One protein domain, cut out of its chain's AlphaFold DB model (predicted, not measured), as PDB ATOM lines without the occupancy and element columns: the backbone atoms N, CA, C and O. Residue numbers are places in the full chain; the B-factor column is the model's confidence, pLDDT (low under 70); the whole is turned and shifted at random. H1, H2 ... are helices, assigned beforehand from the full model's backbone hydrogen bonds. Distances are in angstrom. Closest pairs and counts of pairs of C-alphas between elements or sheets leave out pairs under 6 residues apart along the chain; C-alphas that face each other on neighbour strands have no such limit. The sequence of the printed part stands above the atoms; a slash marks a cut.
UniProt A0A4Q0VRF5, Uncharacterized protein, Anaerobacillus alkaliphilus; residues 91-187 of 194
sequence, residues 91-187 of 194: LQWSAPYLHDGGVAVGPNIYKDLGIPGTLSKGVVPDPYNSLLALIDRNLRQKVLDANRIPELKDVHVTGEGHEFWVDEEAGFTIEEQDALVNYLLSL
ATOM      1  N   LEU A  91     -28.162  43.512  -4.228       96.88
ATOM      2  CA  LEU A  91     -27.798  42.090  -4.151       96.88
ATOM      3  C   LEU A  91     -28.178  41.452  -2.806       96.88
ATOM      4  O   LEU A  91     -28.606  40.299  -2.792       96.88
ATOM      5  N   GLN A  92     -28.151  42.223  -1.715       96.88
ATOM      6  CA  GLN A  92     -28.595  41.812  -0.377       96.88
ATOM      7  C   GLN A  92     -30.053  41.317  -0.312       96.88
ATOM      8  O   GLN A  92     -30.404  40.582   0.607       96.88
ATOM      9  N   TRP A  93     -30.916  41.702  -1.258       96.12
ATOM     10  CA  TRP A  93     -32.352  41.375  -1.231       96.12
ATOM     11  C   TRP A  93     -32.831  40.588  -2.451       96.12
ATOM     12  O   TRP A  93     -34.033  40.403  -2.621       96.12
ATOM     13  N   SER A  94     -31.916  40.177  -3.329       96.25
ATOM     14  CA  SER A  94     -32.268  39.614  -4.639       96.25
ATOM     15  C   SER A  94     -31.718  38.218  -4.897       96.25
ATOM     16  O   SER A  94     -31.880  37.722  -6.006       96.25
ATOM     17  N   ALA A  95     -31.120  37.571  -3.893       97.38
ATOM     18  CA  ALA A  95     -30.829  36.145  -3.984       97.38
ATOM     19  C   ALA A  95     -32.135  35.349  -4.214       97.38
ATOM     20  O   ALA A  95     -33.162  35.680  -3.609       97.38
ATOM     21  N   PRO A  96     -32.127  34.301  -5.055       97.88
ATOM     22  CA  PRO A  96     -30.967  33.700  -5.721       97.88
ATOM     23  C   PRO A  96     -30.523  34.434  -6.998       97.88
ATOM     24  O   PRO A  96     -31.267  35.226  -7.574       97.88
ATOM     25  N   TYR A  97     -29.299  34.160  -7.453       97.94
ATOM     26  CA  TYR A  97     -28.670  34.887  -8.562       97.94
ATOM     27  C   TYR A  97     -28.726  34.138  -9.898       97.94
ATOM     28  O   TYR A  97     -29.092  32.965  -9.968       97.94
ATOM     29  N   LEU A  98     -28.313  34.853 -10.952       96.38
ATOM     30  CA  LEU A  98     -28.528  34.546 -12.370       96.38
ATOM     31  C   LEU A  98     -29.992  34.650 -12.814       96.38
ATOM     32  O   LEU A  98     -30.902  34.921 -12.037       96.38
ATOM     33  N   HIS A  99     -30.209  34.561 -14.125       94.56
ATOM     34  CA  HIS A  99     -31.511  34.828 -14.737       94.56
ATOM     35  C   HIS A  99     -32.537  33.707 -14.508       94.56
ATOM     36  O   HIS A  99     -33.738  33.956 -14.657       94.56
ATOM     37  N   ASP A 100     -32.054  32.498 -14.225       95.06
ATOM     38  CA  ASP A 100     -32.810  31.283 -13.921       95.06
ATOM     39  C   ASP A 100     -32.968  31.080 -12.404       95.06
ATOM     40  O   ASP A 100     -33.713  30.208 -11.970       95.06
ATOM     41  N   GLY A 101     -32.288  31.896 -11.587       96.31
ATOM     42  CA  GLY A 101     -32.260  31.754 -10.133       96.31
ATOM     43  C   GLY A 101     -31.528  30.496  -9.659       96.31
ATOM     44  O   GLY A 101     -31.690  30.105  -8.506       96.31
ATOM     45  N   GLY A 102     -30.742  29.838 -10.518       96.88
ATOM     46  CA  GLY A 102     -30.117  28.554 -10.202       96.88
ATOM     47  C   GLY A 102     -28.986  28.645  -9.175       96.88
ATOM     48  O   GLY A 102     -28.570  27.627  -8.622       96.88
ATOM     49  N   VAL A 103     -28.498  29.849  -8.869       98.44
ATOM     50  CA  VAL A 103     -27.440  30.069  -7.876       98.44
ATOM     51  C   VAL A 103     -28.063  30.428  -6.539       98.44
ATOM     52  O   VAL A 103     -28.283  31.600  -6.225       98.44
ATOM     53  N   ALA A 104     -28.365  29.390  -5.767       98.56
ATOM     54  CA  ALA A 104     -29.015  29.496  -4.473       98.56
ATOM     55  C   ALA A 104     -28.239  28.692  -3.428       98.56
ATOM     56  O   ALA A 104     -28.054  27.483  -3.585       98.56
ATOM     57  N   VAL A 105     -27.814  29.350  -2.352       98.81
ATOM     58  CA  VAL A 105     -27.273  28.695  -1.158       98.81
ATOM     59  C   VAL A 105     -27.927  29.303   0.073       98.81
ATOM     60  O   VAL A 105     -28.008  30.520   0.183       98.81
ATOM     61  N   GLY A 106     -28.441  28.473   0.976       98.56
ATOM     62  CA  GLY A 106     -29.085  28.913   2.216       98.56
ATOM     63  C   GLY A 106     -28.087  29.216   3.339       98.56
ATOM     64  O   GLY A 106     -26.875  29.227   3.112       98.56
ATOM     65  N   PRO A 107     -28.568  29.437   4.575       98.50
ATOM     66  CA  PRO A 107     -27.709  29.739   5.720       98.50
ATOM     67  C   PRO A 107     -26.685  28.639   6.033       98.50
ATOM     68  O   PRO A 107     -25.591  28.936   6.512       98.50
ATOM     69  N   ASN A 108     -27.003  27.366   5.764       98.19
ATOM     70  CA  ASN A 108     -26.054  26.267   5.902       98.19
ATOM     71  C   ASN A 108     -25.400  25.928   4.557       98.19
ATOM     72  O   ASN A 108     -25.909  25.110   3.791       98.19
ATOM     73  N   ILE A 109     -24.206  26.473   4.331       97.75
ATOM     74  CA  ILE A 109     -23.403  26.285   3.111       97.75
ATOM     75  C   ILE A 109     -23.098  24.819   2.747       97.75
ATOM     76  O   ILE A 109     -22.783  24.517   1.600       97.75
ATOM     77  N   TYR A 110     -23.197  23.884   3.697       96.88
ATOM     78  CA  TYR A 110     -22.932  22.462   3.458       96.88
ATOM     79  C   TYR A 110     -24.191  21.644   3.146       96.88
ATOM     80  O   TYR A 110     -24.073  20.511   2.680       96.88
ATOM     81  N   LYS A 111     -25.387  22.172   3.437       97.25
ATOM     82  CA  LYS A 111     -26.662  21.439   3.318       97.25
ATOM     83  C   LYS A 111     -27.655  22.103   2.376       97.25
ATOM     84  O   LYS A 111     -28.368  21.409   1.651       97.25
ATOM     85  N   ASP A 112     -27.698  23.426   2.390       98.50
ATOM     86  CA  ASP A 112     -28.714  24.217   1.711       98.50
ATOM     87  C   ASP A 112     -28.196  24.603   0.323       98.50
ATOM     88  O   ASP A 112     -27.975  25.772   0.035       98.50
ATOM     89  N   LEU A 113     -27.930  23.601  -0.515       98.62
ATOM     90  CA  LEU A 113     -27.311  23.766  -1.832       98.62
ATOM     91  C   LEU A 113     -28.351  23.703  -2.955       98.62
ATOM     92  O   LEU A 113     -29.157  22.769  -3.013       98.62
ATOM     93  N   GLY A 114     -28.293  24.671  -3.868       98.44
ATOM     94  CA  GLY A 114     -29.183  24.759  -5.019       98.44
ATOM     95  C   GLY A 114     -30.641  24.992  -4.637       98.44
ATOM     96  O   GLY A 114     -31.011  25.124  -3.465       98.44
ATOM     97  N   ILE A 115     -31.508  25.009  -5.644       98.19
ATOM     98  CA  ILE A 115     -32.959  25.105  -5.445       98.19
ATOM     99  C   ILE A 115     -33.500  23.963  -4.559       98.19
ATOM    100  O   ILE A 115     -34.300  24.251  -3.662       98.19
ATOM    101  N   PRO A 116     -33.050  22.693  -4.697       98.06
ATOM    102  CA  PRO A 116     -33.575  21.591  -3.884       98.06
ATOM    103  C   PRO A 116     -33.180  21.671  -2.405       98.06
ATOM    104  O   PRO A 116     -33.888  21.152  -1.537       98.06
ATOM    105  N   GLY A 117     -32.041  22.299  -2.100       98.00
ATOM    106  CA  GLY A 117     -31.593  22.573  -0.737       98.00
ATOM    107  C   GLY A 117     -32.225  23.820  -0.120       98.00
ATOM    108  O   GLY A 117     -32.283  23.903   1.101       98.00
ATOM    109  N   THR A 118     -32.722  24.750  -0.942       98.50
ATOM    110  CA  THR A 118     -33.230  26.057  -0.504       98.50
ATOM    111  C   THR A 118     -34.744  26.194  -0.697       98.50
ATOM    112  O   THR A 118     -35.534  25.715   0.123       98.50
ATOM    113  N   LEU A 119     -35.164  26.821  -1.797       97.00
ATOM    114  CA  LEU A 119     -36.538  27.233  -2.066       97.00
ATOM    115  C   LEU A 119     -37.517  26.053  -2.049       97.00
ATOM    116  O   LEU A 119     -38.594  26.180  -1.469       97.00
ATOM    117  N   SER A 120     -37.131  24.880  -2.562       96.75
ATOM    118  CA  SER A 120     -37.979  23.675  -2.522       96.75
ATOM    119  C   SER A 120     -38.260  23.162  -1.104       96.75
ATOM    120  O   SER A 120     -39.173  22.363  -0.907       96.75
ATOM    121  N   LYS A 121     -37.490  23.612  -0.107       97.00
ATOM    122  CA  LYS A 121     -37.644  23.275   1.317       97.00
ATOM    123  C   LYS A 121     -38.149  24.447   2.160       97.00
ATOM    124  O   LYS A 121     -38.182  24.342   3.383       97.00
ATOM    125  N   GLY A 122     -38.520  25.566   1.534       97.62
ATOM    126  CA  GLY A 122     -38.896  26.789   2.246       97.62
ATOM    127  C   GLY A 122     -37.726  27.465   2.969       97.62
ATOM    128  O   GLY A 122     -37.954  28.287   3.854       97.62
ATOM    129  N   VAL A 123     -36.482  27.131   2.611       98.50
ATOM    130  CA  VAL A 123     -35.283  27.800   3.123       98.50
ATOM    131  C   VAL A 123     -34.963  28.972   2.202       98.50
ATOM    132  O   VAL A 123     -34.776  28.802   0.997       98.50
ATOM    133  N   VAL A 124     -34.914  30.172   2.778       98.06
ATOM    134  CA  VAL A 124     -34.579  31.398   2.046       98.06
ATOM    135  C   VAL A 124     -33.089  31.368   1.679       98.06
ATOM    136  O   VAL A 124     -32.271  31.149   2.576       98.06
ATOM    137  N   PRO A 125     -32.716  31.575   0.401       98.56
ATOM    138  CA  PRO A 125     -31.318  31.714   0.010       98.56
ATOM    139  C   PRO A 125     -30.639  32.854   0.771       98.56
ATOM    140  O   PRO A 125     -31.167  33.963   0.859       98.56
ATOM    141  N   ASP A 126     -29.460  32.572   1.307       98.69
ATOM    142  CA  ASP A 126     -28.602  33.553   1.944       98.69
ATOM    143  C   ASP A 126     -27.833  34.337   0.858       98.69
ATOM    144  O   ASP A 126     -27.172  33.718   0.013       98.69
ATOM    145  N   PRO A 127     -27.921  35.680   0.832       98.62
ATOM    146  CA  PRO A 127     -27.255  36.500  -0.178       98.62
ATOM    147  C   PRO A 127     -25.736  36.329  -0.210       98.62
ATOM    148  O   PRO A 127     -25.155  36.237  -1.292       98.62
ATOM    149  N   TYR A 128     -25.095  36.243   0.958       98.69
ATOM    150  CA  TYR A 128     -23.648  36.088   1.054       98.69
ATOM    151  C   TYR A 128     -23.223  34.734   0.486       98.69
ATOM    152  O   TYR A 128     -22.421  34.680  -0.445       98.69
ATOM    153  N   ASN A 129     -23.825  33.639   0.954       98.81
ATOM    154  CA  ASN A 129     -23.479  32.292   0.497       98.81
ATOM    155  C   ASN A 129     -23.823  32.080  -0.984       98.81
ATOM    156  O   ASN A 129     -23.107  31.375  -1.694       98.81
ATOM    157  N   SER A 130     -24.905  32.692  -1.470       98.75
ATOM    158  CA  SER A 130     -25.289  32.614  -2.881       98.75
ATOM    159  C   SER A 130     -24.328  33.407  -3.781       98.75
ATOM    160  O   SER A 130     -24.037  32.955  -4.887       98.75
ATOM    161  N   LEU A 131     -23.794  34.553  -3.328       98.44
ATOM    162  CA  LEU A 131     -22.750  35.296  -4.051       98.44
ATOM    163  C   LEU A 131     -21.418  34.561  -4.000       98.44
ATOM    164  O   LEU A 131     -20.731  34.478  -5.014       98.44
ATOM    165  N   LEU A 132     -21.083  33.976  -2.852       98.44
ATOM    166  CA  LEU A 132     -19.914  33.123  -2.707       98.44
ATOM    167  C   LEU A 132     -19.972  31.966  -3.716       98.44
ATOM    168  O   LEU A 132     -19.018  31.735  -4.446       98.44
ATOM    169  N   ALA A 133     -21.131  31.320  -3.869       98.50
ATOM    170  CA  ALA A 133     -21.350  30.273  -4.871       98.50
ATOM    171  C   ALA A 133     -21.338  30.773  -6.326       98.50
ATOM    172  O   ALA A 133     -21.376  29.965  -7.257       98.50
ATOM    173  N   LEU A 134     -21.346  32.087  -6.553       97.62
ATOM    174  CA  LEU A 134     -21.191  32.679  -7.879       97.62
ATOM    175  C   LEU A 134     -19.725  32.833  -8.281       97.62
ATOM    176  O   LEU A 134     -19.438  32.777  -9.472       97.62
ATOM    177  N   ILE A 135     -18.828  33.005  -7.310       97.81
ATOM    178  CA  ILE A 135     -17.414  33.328  -7.544       97.81
ATOM    179  C   ILE A 135     -16.450  32.222  -7.094       97.81
ATOM    180  O   ILE A 135     -15.308  32.216  -7.535       97.81
ATOM    181  N   ASP A 136     -16.891  31.281  -6.260       98.31
ATOM    182  CA  ASP A 136     -16.106  30.123  -5.825       98.31
ATOM    183  C   ASP A 136     -16.442  28.891  -6.673       98.31
ATOM    184  O   ASP A 136     -17.570  28.381  -6.624       98.31
ATOM    185  N   ARG A 137     -15.471  28.378  -7.438       98.19
ATOM    186  CA  ARG A 137     -15.721  27.264  -8.372       98.19
ATOM    187  C   ARG A 137     -16.147  25.971  -7.674       98.19
ATOM    188  O   ARG A 137     -16.962  25.215  -8.204       98.19
ATOM    189  N   ASN A 138     -15.637  25.715  -6.471       98.06
ATOM    190  CA  ASN A 138     -15.873  24.467  -5.746       98.06
ATOM    191  C   ASN A 138     -17.267  24.446  -5.119       98.06
ATOM    192  O   ASN A 138     -17.973  23.433  -5.177       98.06
ATOM    193  N   LEU A 139     -17.692  25.562  -4.534       98.44
ATOM    194  CA  LEU A 139     -19.059  25.732  -4.064       98.44
ATOM    195  C   LEU A 139     -20.036  25.758  -5.240       98.44
ATOM    196  O   LEU A 139     -21.082  25.109  -5.167       98.44
ATOM    197  N   ARG A 140     -19.676  26.426  -6.342       98.06
ATOM    198  CA  ARG A 140     -20.501  26.454  -7.550       98.06
ATOM    199  C   ARG A 140     -20.761  25.057  -8.090       98.06
ATOM    200  O   ARG A 140     -21.915  24.719  -8.340       98.06
ATOM    201  N   GLN A 141     -19.738  24.211  -8.188       98.44
ATOM    202  CA  GLN A 141     -19.909  22.841  -8.665       98.44
ATOM    203  C   GLN A 141     -20.918  22.052  -7.815       98.44
ATOM    204  O   GLN A 141     -21.787  21.374  -8.362       98.44
ATOM    205  N   LYS A 142     -20.890  22.210  -6.487       98.62
ATOM    206  CA  LYS A 142     -21.863  21.569  -5.585       98.62
ATOM    207  C   LYS A 142     -23.294  22.059  -5.816       98.62
ATOM    208  O   LYS A 142     -24.225  21.259  -5.750       98.62
ATOM    209  N   VAL A 143     -23.478  23.352  -6.090       98.62
ATOM    210  CA  VAL A 143     -24.789  23.931  -6.433       98.62
ATOM    211  C   VAL A 143     -25.297  23.379  -7.765       98.62
ATOM    212  O   VAL A 143     -26.448  22.952  -7.842       98.62
ATOM    213  N   LEU A 144     -24.437  23.322  -8.788       98.38
ATOM    214  CA  LEU A 144     -24.771  22.729 -10.085       98.38
ATOM    215  C   LEU A 144     -25.198  21.269  -9.926       98.38
ATOM    216  O   LEU A 144     -26.231  20.867 -10.455       98.38
ATOM    217  N   ASP A 145     -24.431  20.483  -9.172       98.44
ATOM    218  CA  ASP A 145     -24.735  19.076  -8.929       98.44
ATOM    219  C   ASP A 145     -26.051  18.903  -8.161       98.44
ATOM    220  O   ASP A 145     -26.849  18.035  -8.514       98.44
ATOM    221  N   ALA A 146     -26.328  19.761  -7.174       98.19
ATOM    222  CA  ALA A 146     -27.599  19.758  -6.452       98.19
ATOM    223  C   ALA A 146     -28.793  20.078  -7.365       98.19
ATOM    224  O   ALA A 146     -29.859  19.489  -7.199       98.19
ATOM    225  N   ASN A 147     -28.622  20.963  -8.350       98.31
ATOM    226  CA  ASN A 147     -29.677  21.331  -9.294       98.31
ATOM    227  C   ASN A 147     -29.949  20.266 -10.374       98.31
ATOM    228  O   ASN A 147     -30.940  20.382 -11.094       98.31
ATOM    229  N   ARG A 148     -29.125  19.215 -10.504       97.25
ATOM    230  CA  ARG A 148     -29.304  18.136 -11.502       97.25
ATOM    231  C   ARG A 148     -30.415  17.152 -11.114       97.25
ATOM    232  O   ARG A 148     -30.202  15.942 -11.061       97.25
ATOM    233  N   ILE A 149     -31.616  17.674 -10.883       96.81
ATOM    234  CA  ILE A 149     -32.839  16.896 -10.667       96.81
ATOM    235  C   ILE A 149     -33.811  17.076 -11.846       96.81
ATOM    236  O   ILE A 149     -33.792  18.127 -12.496       96.81
ATOM    237  N   PRO A 150     -34.649  16.068 -12.158       95.81
ATOM    238  CA  PRO A 150     -35.567  16.124 -13.298       95.81
ATOM    239  C   PRO A 150     -36.467  17.364 -13.313       95.81
ATOM    240  O   PRO A 150     -36.625  17.996 -14.352       95.81
ATOM    241  N   GLU A 151     -36.983  17.758 -12.151       95.00
ATOM    242  CA  GLU A 151     -37.937  18.855 -11.999       95.00
ATOM    243  C   GLU A 151     -37.359  20.196 -12.460       95.00
ATOM    244  O   GLU A 151     -38.072  21.000 -13.052       95.00
ATOM    245  N   LEU A 152     -36.067  20.436 -12.215       95.62
ATOM    246  CA  LEU A 152     -35.401  21.686 -12.597       95.62
ATOM    247  C   LEU A 152     -34.939  21.689 -14.048       95.62
ATOM    248  O   LEU A 152     -34.879  22.749 -14.672       95.62
ATOM    249  N   LYS A 153     -34.672  20.508 -14.609       93.06
ATOM    250  CA  LYS A 153     -34.356  20.360 -16.029       93.06
ATOM    251  C   LYS A 153     -35.526  20.806 -16.907       93.06
ATOM    252  O   LYS A 153     -35.299  21.485 -17.903       93.06
ATOM    253  N   ASP A 154     -36.752  20.465 -16.519       92.12
ATOM    254  CA  ASP A 154     -37.960  20.795 -17.288       92.12
ATOM    255  C   ASP A 154     -38.275  22.299 -17.293       92.12
ATOM    256  O   ASP A 154     -38.880  22.809 -18.236       92.12
ATOM    257  N   VAL A 155     -37.842  23.021 -16.256       93.25
ATOM    258  CA  VAL A 155     -38.013  24.478 -16.136       93.25
ATOM    259  C   VAL A 155     -36.730  25.263 -16.404       93.25
ATOM    260  O   VAL A 155     -36.713  26.472 -16.185       93.25
ATOM    261  N   HIS A 156     -35.685  24.601 -16.909       95.50
ATOM    262  CA  HIS A 156     -34.428  25.232 -17.309       95.50
ATOM    263  C   HIS A 156     -33.731  26.021 -16.184       95.50
ATOM    264  O   HIS A 156     -33.225  27.119 -16.401       95.50
ATOM    265  N   VAL A 157     -33.694  25.459 -14.972       96.62
ATOM    266  CA  VAL A 157     -32.956  26.034 -13.837       96.62
ATOM    267  C   VAL A 157     -31.715  25.196 -13.570       96.62
ATOM    268  O   VAL A 157     -31.806  24.080 -13.061       96.62
ATOM    269  N   THR A 158     -30.545  25.724 -13.919       96.69
ATOM    270  CA  THR A 158     -29.268  24.997 -13.817       96.69
ATOM    271  C   THR A 158     -28.284  25.718 -12.909       96.69
ATOM    272  O   THR A 158     -27.586  25.075 -12.123       96.69
ATOM    273  N   GLY A 159     -28.264  27.050 -12.961       96.31
ATOM    274  CA  GLY A 159     -27.238  27.877 -12.350       96.31
ATOM    275  C   GLY A 159     -25.919  27.821 -13.117       96.31
ATOM    276  O   GLY A 159     -24.879  28.022 -12.513       96.31
ATOM    277  N   GLU A 160     -25.893  27.505 -14.409       96.69
ATOM    278  CA  GLU A 160     -24.643  27.455 -15.186       96.69
ATOM    279  C   GLU A 160     -24.191  28.828 -15.713       96.69
ATOM    280  O   GLU A 160     -24.962  29.791 -15.725       96.69
ATOM    281  N   GLY A 161     -22.931  28.909 -16.148       94.31
ATOM    282  CA  GLY A 161     -22.325  30.103 -16.738       94.31
ATOM    283  C   GLY A 161     -21.894  31.177 -15.739       94.31
ATOM    284  O   GLY A 161     -21.979  31.008 -14.522       94.31
ATOM    285  N   HIS A 162     -21.444  32.311 -16.285       93.94
ATOM    286  CA  HIS A 162     -20.836  33.421 -15.545       93.94
ATOM    287  C   HIS A 162     -19.583  32.982 -14.755       93.94
ATOM    288  O   HIS A 162     -19.414  33.313 -13.583       93.94
ATOM    289  N   GLU A 163     -18.698  32.228 -15.410       94.50
ATOM    290  CA  GLU A 163     -17.496  31.617 -14.820       94.50
ATOM    291  C   GLU A 163     -16.356  32.632 -14.604       94.50
ATOM    292  O   GLU A 163     -15.293  32.569 -15.221       94.50
ATOM    293  N   PHE A 164     -16.596  33.610 -13.730       94.44
ATOM    294  CA  PHE A 164     -15.616  34.603 -13.294       94.44
ATOM    295  C   PHE A 164     -15.231  34.316 -11.844       94.44
ATOM    296  O   PHE A 164     -15.916  34.740 -10.913       94.44
ATOM    297  N   TRP A 165     -14.149  33.560 -11.674       97.31
ATOM    298  CA  TRP A 165     -13.758  33.001 -10.384       97.31
ATOM    299  C   TRP A 165     -12.929  33.968  -9.540       97.31
ATOM    300  O   TRP A 165     -12.024  34.640 -10.038       97.31
ATOM    301  N   VAL A 166     -13.228  33.986  -8.246       97.81
ATOM    302  CA  VAL A 166     -12.470  34.661  -7.194       97.81
ATOM    303  C   VAL A 166     -12.297  33.637  -6.083       97.81
ATOM    304  O   VAL A 166     -13.109  33.559  -5.170       97.81
ATOM    305  N   ASP A 167     -11.285  32.789  -6.232       98.00
ATOM    306  CA  ASP A 167     -10.922  31.699  -5.328       98.00
ATOM    307  C   ASP A 167      -9.396  31.484  -5.342       98.00
ATOM    308  O   ASP A 167      -8.676  32.111  -6.128       98.00
ATOM    309  N   GLU A 168      -8.896  30.592  -4.483       97.19
ATOM    310  CA  GLU A 168      -7.454  30.320  -4.345       97.19
ATOM    311  C   GLU A 168      -6.813  29.857  -5.660       97.19
ATOM    312  O   GLU A 168      -5.696  30.252  -5.991       97.19
ATOM    313  N   GLU A 169      -7.534  29.066  -6.458       97.38
ATOM    314  CA  GLU A 169      -7.054  28.601  -7.762       97.38
ATOM    315  C   GLU A 169      -6.985  29.727  -8.810       97.38
ATOM    316  O   GLU A 169      -6.233  29.620  -9.780       97.38
ATOM    317  N   ALA A 170      -7.760  30.802  -8.649       97.31
ATOM    318  CA  ALA A 170      -7.644  32.037  -9.425       97.31
ATOM    319  C   ALA A 170      -6.612  33.022  -8.834       97.31
ATOM    320  O   ALA A 170      -6.375  34.076  -9.426       97.31
ATOM    321  N   GLY A 171      -5.968  32.671  -7.715       98.12
ATOM    322  CA  GLY A 171      -4.924  33.463  -7.065       98.12
ATOM    323  C   GLY A 171      -5.426  34.472  -6.031       98.12
ATOM    324  O   GLY A 171      -4.659  35.364  -5.676       98.12
ATOM    325  N   PHE A 172      -6.671  34.343  -5.561       98.31
ATOM    326  CA  PHE A 172      -7.254  35.206  -4.529       98.31
ATOM    327  C   PHE A 172      -7.281  34.513  -3.167       98.31
ATOM    328  O   PHE A 172      -7.484  33.303  -3.087       98.31
ATOM    329  N   THR A 173      -7.119  35.267  -2.083       98.31
ATOM    330  CA  THR A 173      -7.263  34.716  -0.727       98.31
ATOM    331  C   THR A 173      -8.728  34.645  -0.292       98.31
ATOM    332  O   THR A 173      -9.604  35.298  -0.863       98.31
ATOM    333  N   ILE A 174      -9.000  33.876   0.766       97.06
ATOM    334  CA  ILE A 174     -10.334  33.810   1.385       97.06
ATOM    335  C   ILE A 174     -10.771  35.197   1.877       97.06
ATOM    336  O   ILE A 174     -11.937  35.563   1.749       97.06
ATOM    337  N   GLU A 175      -9.844  35.998   2.401       98.19
ATOM    338  CA  GLU A 175     -10.120  37.362   2.856       98.19
ATOM    339  C   GLU A 175     -10.474  38.296   1.692       98.19
ATOM    340  O   GLU A 175     -11.359  39.135   1.834       98.19
ATOM    341  N   GLU A 176      -9.822  38.158   0.534       98.38
ATOM    342  CA  GLU A 176     -10.166  38.930  -0.668       98.38
ATOM    343  C   GLU A 176     -11.538  38.534  -1.224       98.38
ATOM    344  O   GLU A 176     -12.316  39.397  -1.639       98.38
ATOM    345  N   GLN A 177     -11.852  37.238  -1.192       98.19
ATOM    346  CA  GLN A 177     -13.152  36.704  -1.583       98.19
ATOM    347  C   GLN A 177     -14.268  37.231  -0.665       98.19
ATOM    348  O   GLN A 177     -15.261  37.771  -1.158       98.19
ATOM    349  N   ASP A 178     -14.087  37.152   0.657       98.31
ATOM    350  CA  ASP A 178     -15.015  37.709   1.651       98.31
ATOM    351  C   ASP A 178     -15.183  39.225   1.474       98.31
ATOM    352  O   ASP A 178     -16.309  39.728   1.402       98.31
ATOM    353  N   ALA A 179     -14.078  39.958   1.311       98.44
ATOM    354  CA  ALA A 179     -14.109  41.400   1.094       98.44
ATOM    355  C   ALA A 179     -14.896  41.770  -0.170       98.44
ATOM    356  O   ALA A 179     -15.668  42.732  -0.152       98.44
ATOM    357  N   LEU A 180     -14.750  41.003  -1.254       98.06
ATOM    358  CA  LEU A 180     -15.515  41.211  -2.480       98.06
ATOM    359  C   LEU A 180     -17.011  40.981  -2.257       98.06
ATOM    360  O   LEU A 180     -17.813  41.827  -2.658       98.06
ATOM    361  N   VAL A 181     -17.408  39.874  -1.624       98.38
ATOM    362  CA  VAL A 181     -18.829  39.588  -1.366       98.38
ATOM    363  C   VAL A 181     -19.434  40.677  -0.480       98.38
ATOM    364  O   VAL A 181     -20.481  41.231  -0.819       98.38
ATOM    365  N   ASN A 182     -18.749  41.061   0.597       98.19
ATOM    366  CA  ASN A 182     -19.194  42.135   1.482       98.19
ATOM    367  C   ASN A 182     -19.299  43.481   0.749       98.19
ATOM    368  O   ASN A 182     -20.292  44.195   0.909       98.19
ATOM    369  N   TYR A 183     -18.335  43.808  -0.114       97.19
ATOM    370  CA  TYR A 183     -18.407  44.997  -0.964       97.19
ATOM    371  C   TYR A 183     -19.640  44.964  -1.878       97.19
ATOM    372  O   TYR A 183     -20.399  45.933  -1.906       97.19
ATOM    373  N   LEU A 184     -19.889  43.848  -2.569       97.00
ATOM    374  CA  LEU A 184     -21.038  43.674  -3.463       97.00
ATOM    375  C   LEU A 184     -22.382  43.815  -2.730       97.00
ATOM    376  O   LEU A 184     -23.304  44.448  -3.245       97.00
ATOM    377  N   LEU A 185     -22.494  43.269  -1.520       97.44
ATOM    378  CA  LEU A 185     -23.692  43.395  -0.684       97.44
ATOM    379  C   LEU A 185     -23.886  44.815  -0.134       97.44
ATOM    380  O   LEU A 185     -25.019  45.232   0.107       97.44
ATOM    381  N   SER A 186     -22.799  45.577   0.016       96.12
ATOM    382  CA  SER A 186     -22.825  46.958   0.509       96.12
ATOM    383  C   SER A 186     -23.241  47.998  -0.538       96.12
ATOM    384  O   SER A 186     -23.468  49.157  -0.185       96.12
ATOM    385  N   LEU A 187     -23.343  47.615  -1.818       94.38
ATOM    386  CA  LEU A 187     -23.585  48.552  -2.916       94.38
ATOM    387  C   LEU A 187     -24.923  49.289  -2.777       94.38
ATOM    388  O   LEU A 187     -25.997  48.689  -2.690       94.38
TER     389      LEU A 187
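What this domain is: This is residues 91 to 187 of the 194 residues of an uncharacterized protein of Anaerobacillus alkaliphilus (UniProt A0A4Q0VRF5). H2 lies near the middle, with H5 crossing it on one side and H3 meeting it at a corner as an L; short H1 packs on H3. Small H4 and H5 lie at opposite ends of the length, joined by a long loop. The 97 printed residues, all helix by class with 42 in the five named helices, H1 to H5, are compact: radius of gyration of the C-alphas 12.6 A, spans 36 by 25 by 23 A.

Where its parts are: After residues 91 to 113, H1 is residues 114 to 117, from C-alpha 114 at (-29.183, 24.759, -5.019). H2 is 127 to 135, 12.7 A; H3 137 to 147, 15.2 A; H4 150 to 154; H5 174 to 186, 18.2 A, ending at C-alpha 186 (-22.825, 46.958, 0.509).

How they stand to each other: H1 touches H3, closest C-alphas Gly 114 and Val 143, 4.7 A. H2 and H3 touch only at the corner, closest C-alphas Ala 133 and Arg 140, 4.7 A, and are only just about perpendicular at 71 degrees. H2 touches H5, closest C-alphas Leu 131 and Val 181, 6.4 A, at a steep tilt of 55 degrees, opposite ways. H3 and H4 meet only through their link. In H2 to H5 every O i to N i+4 pair is within hydrogen-bond range; H1 is too short for one.

The domain as a whole: The farthest C-alphas, Asp 154 and Glu 175, are 38.1 A apart. The H4 to H5 link is long, 19 residues. The printed part has no cut, and no printed residue is under 70 in pLDDT.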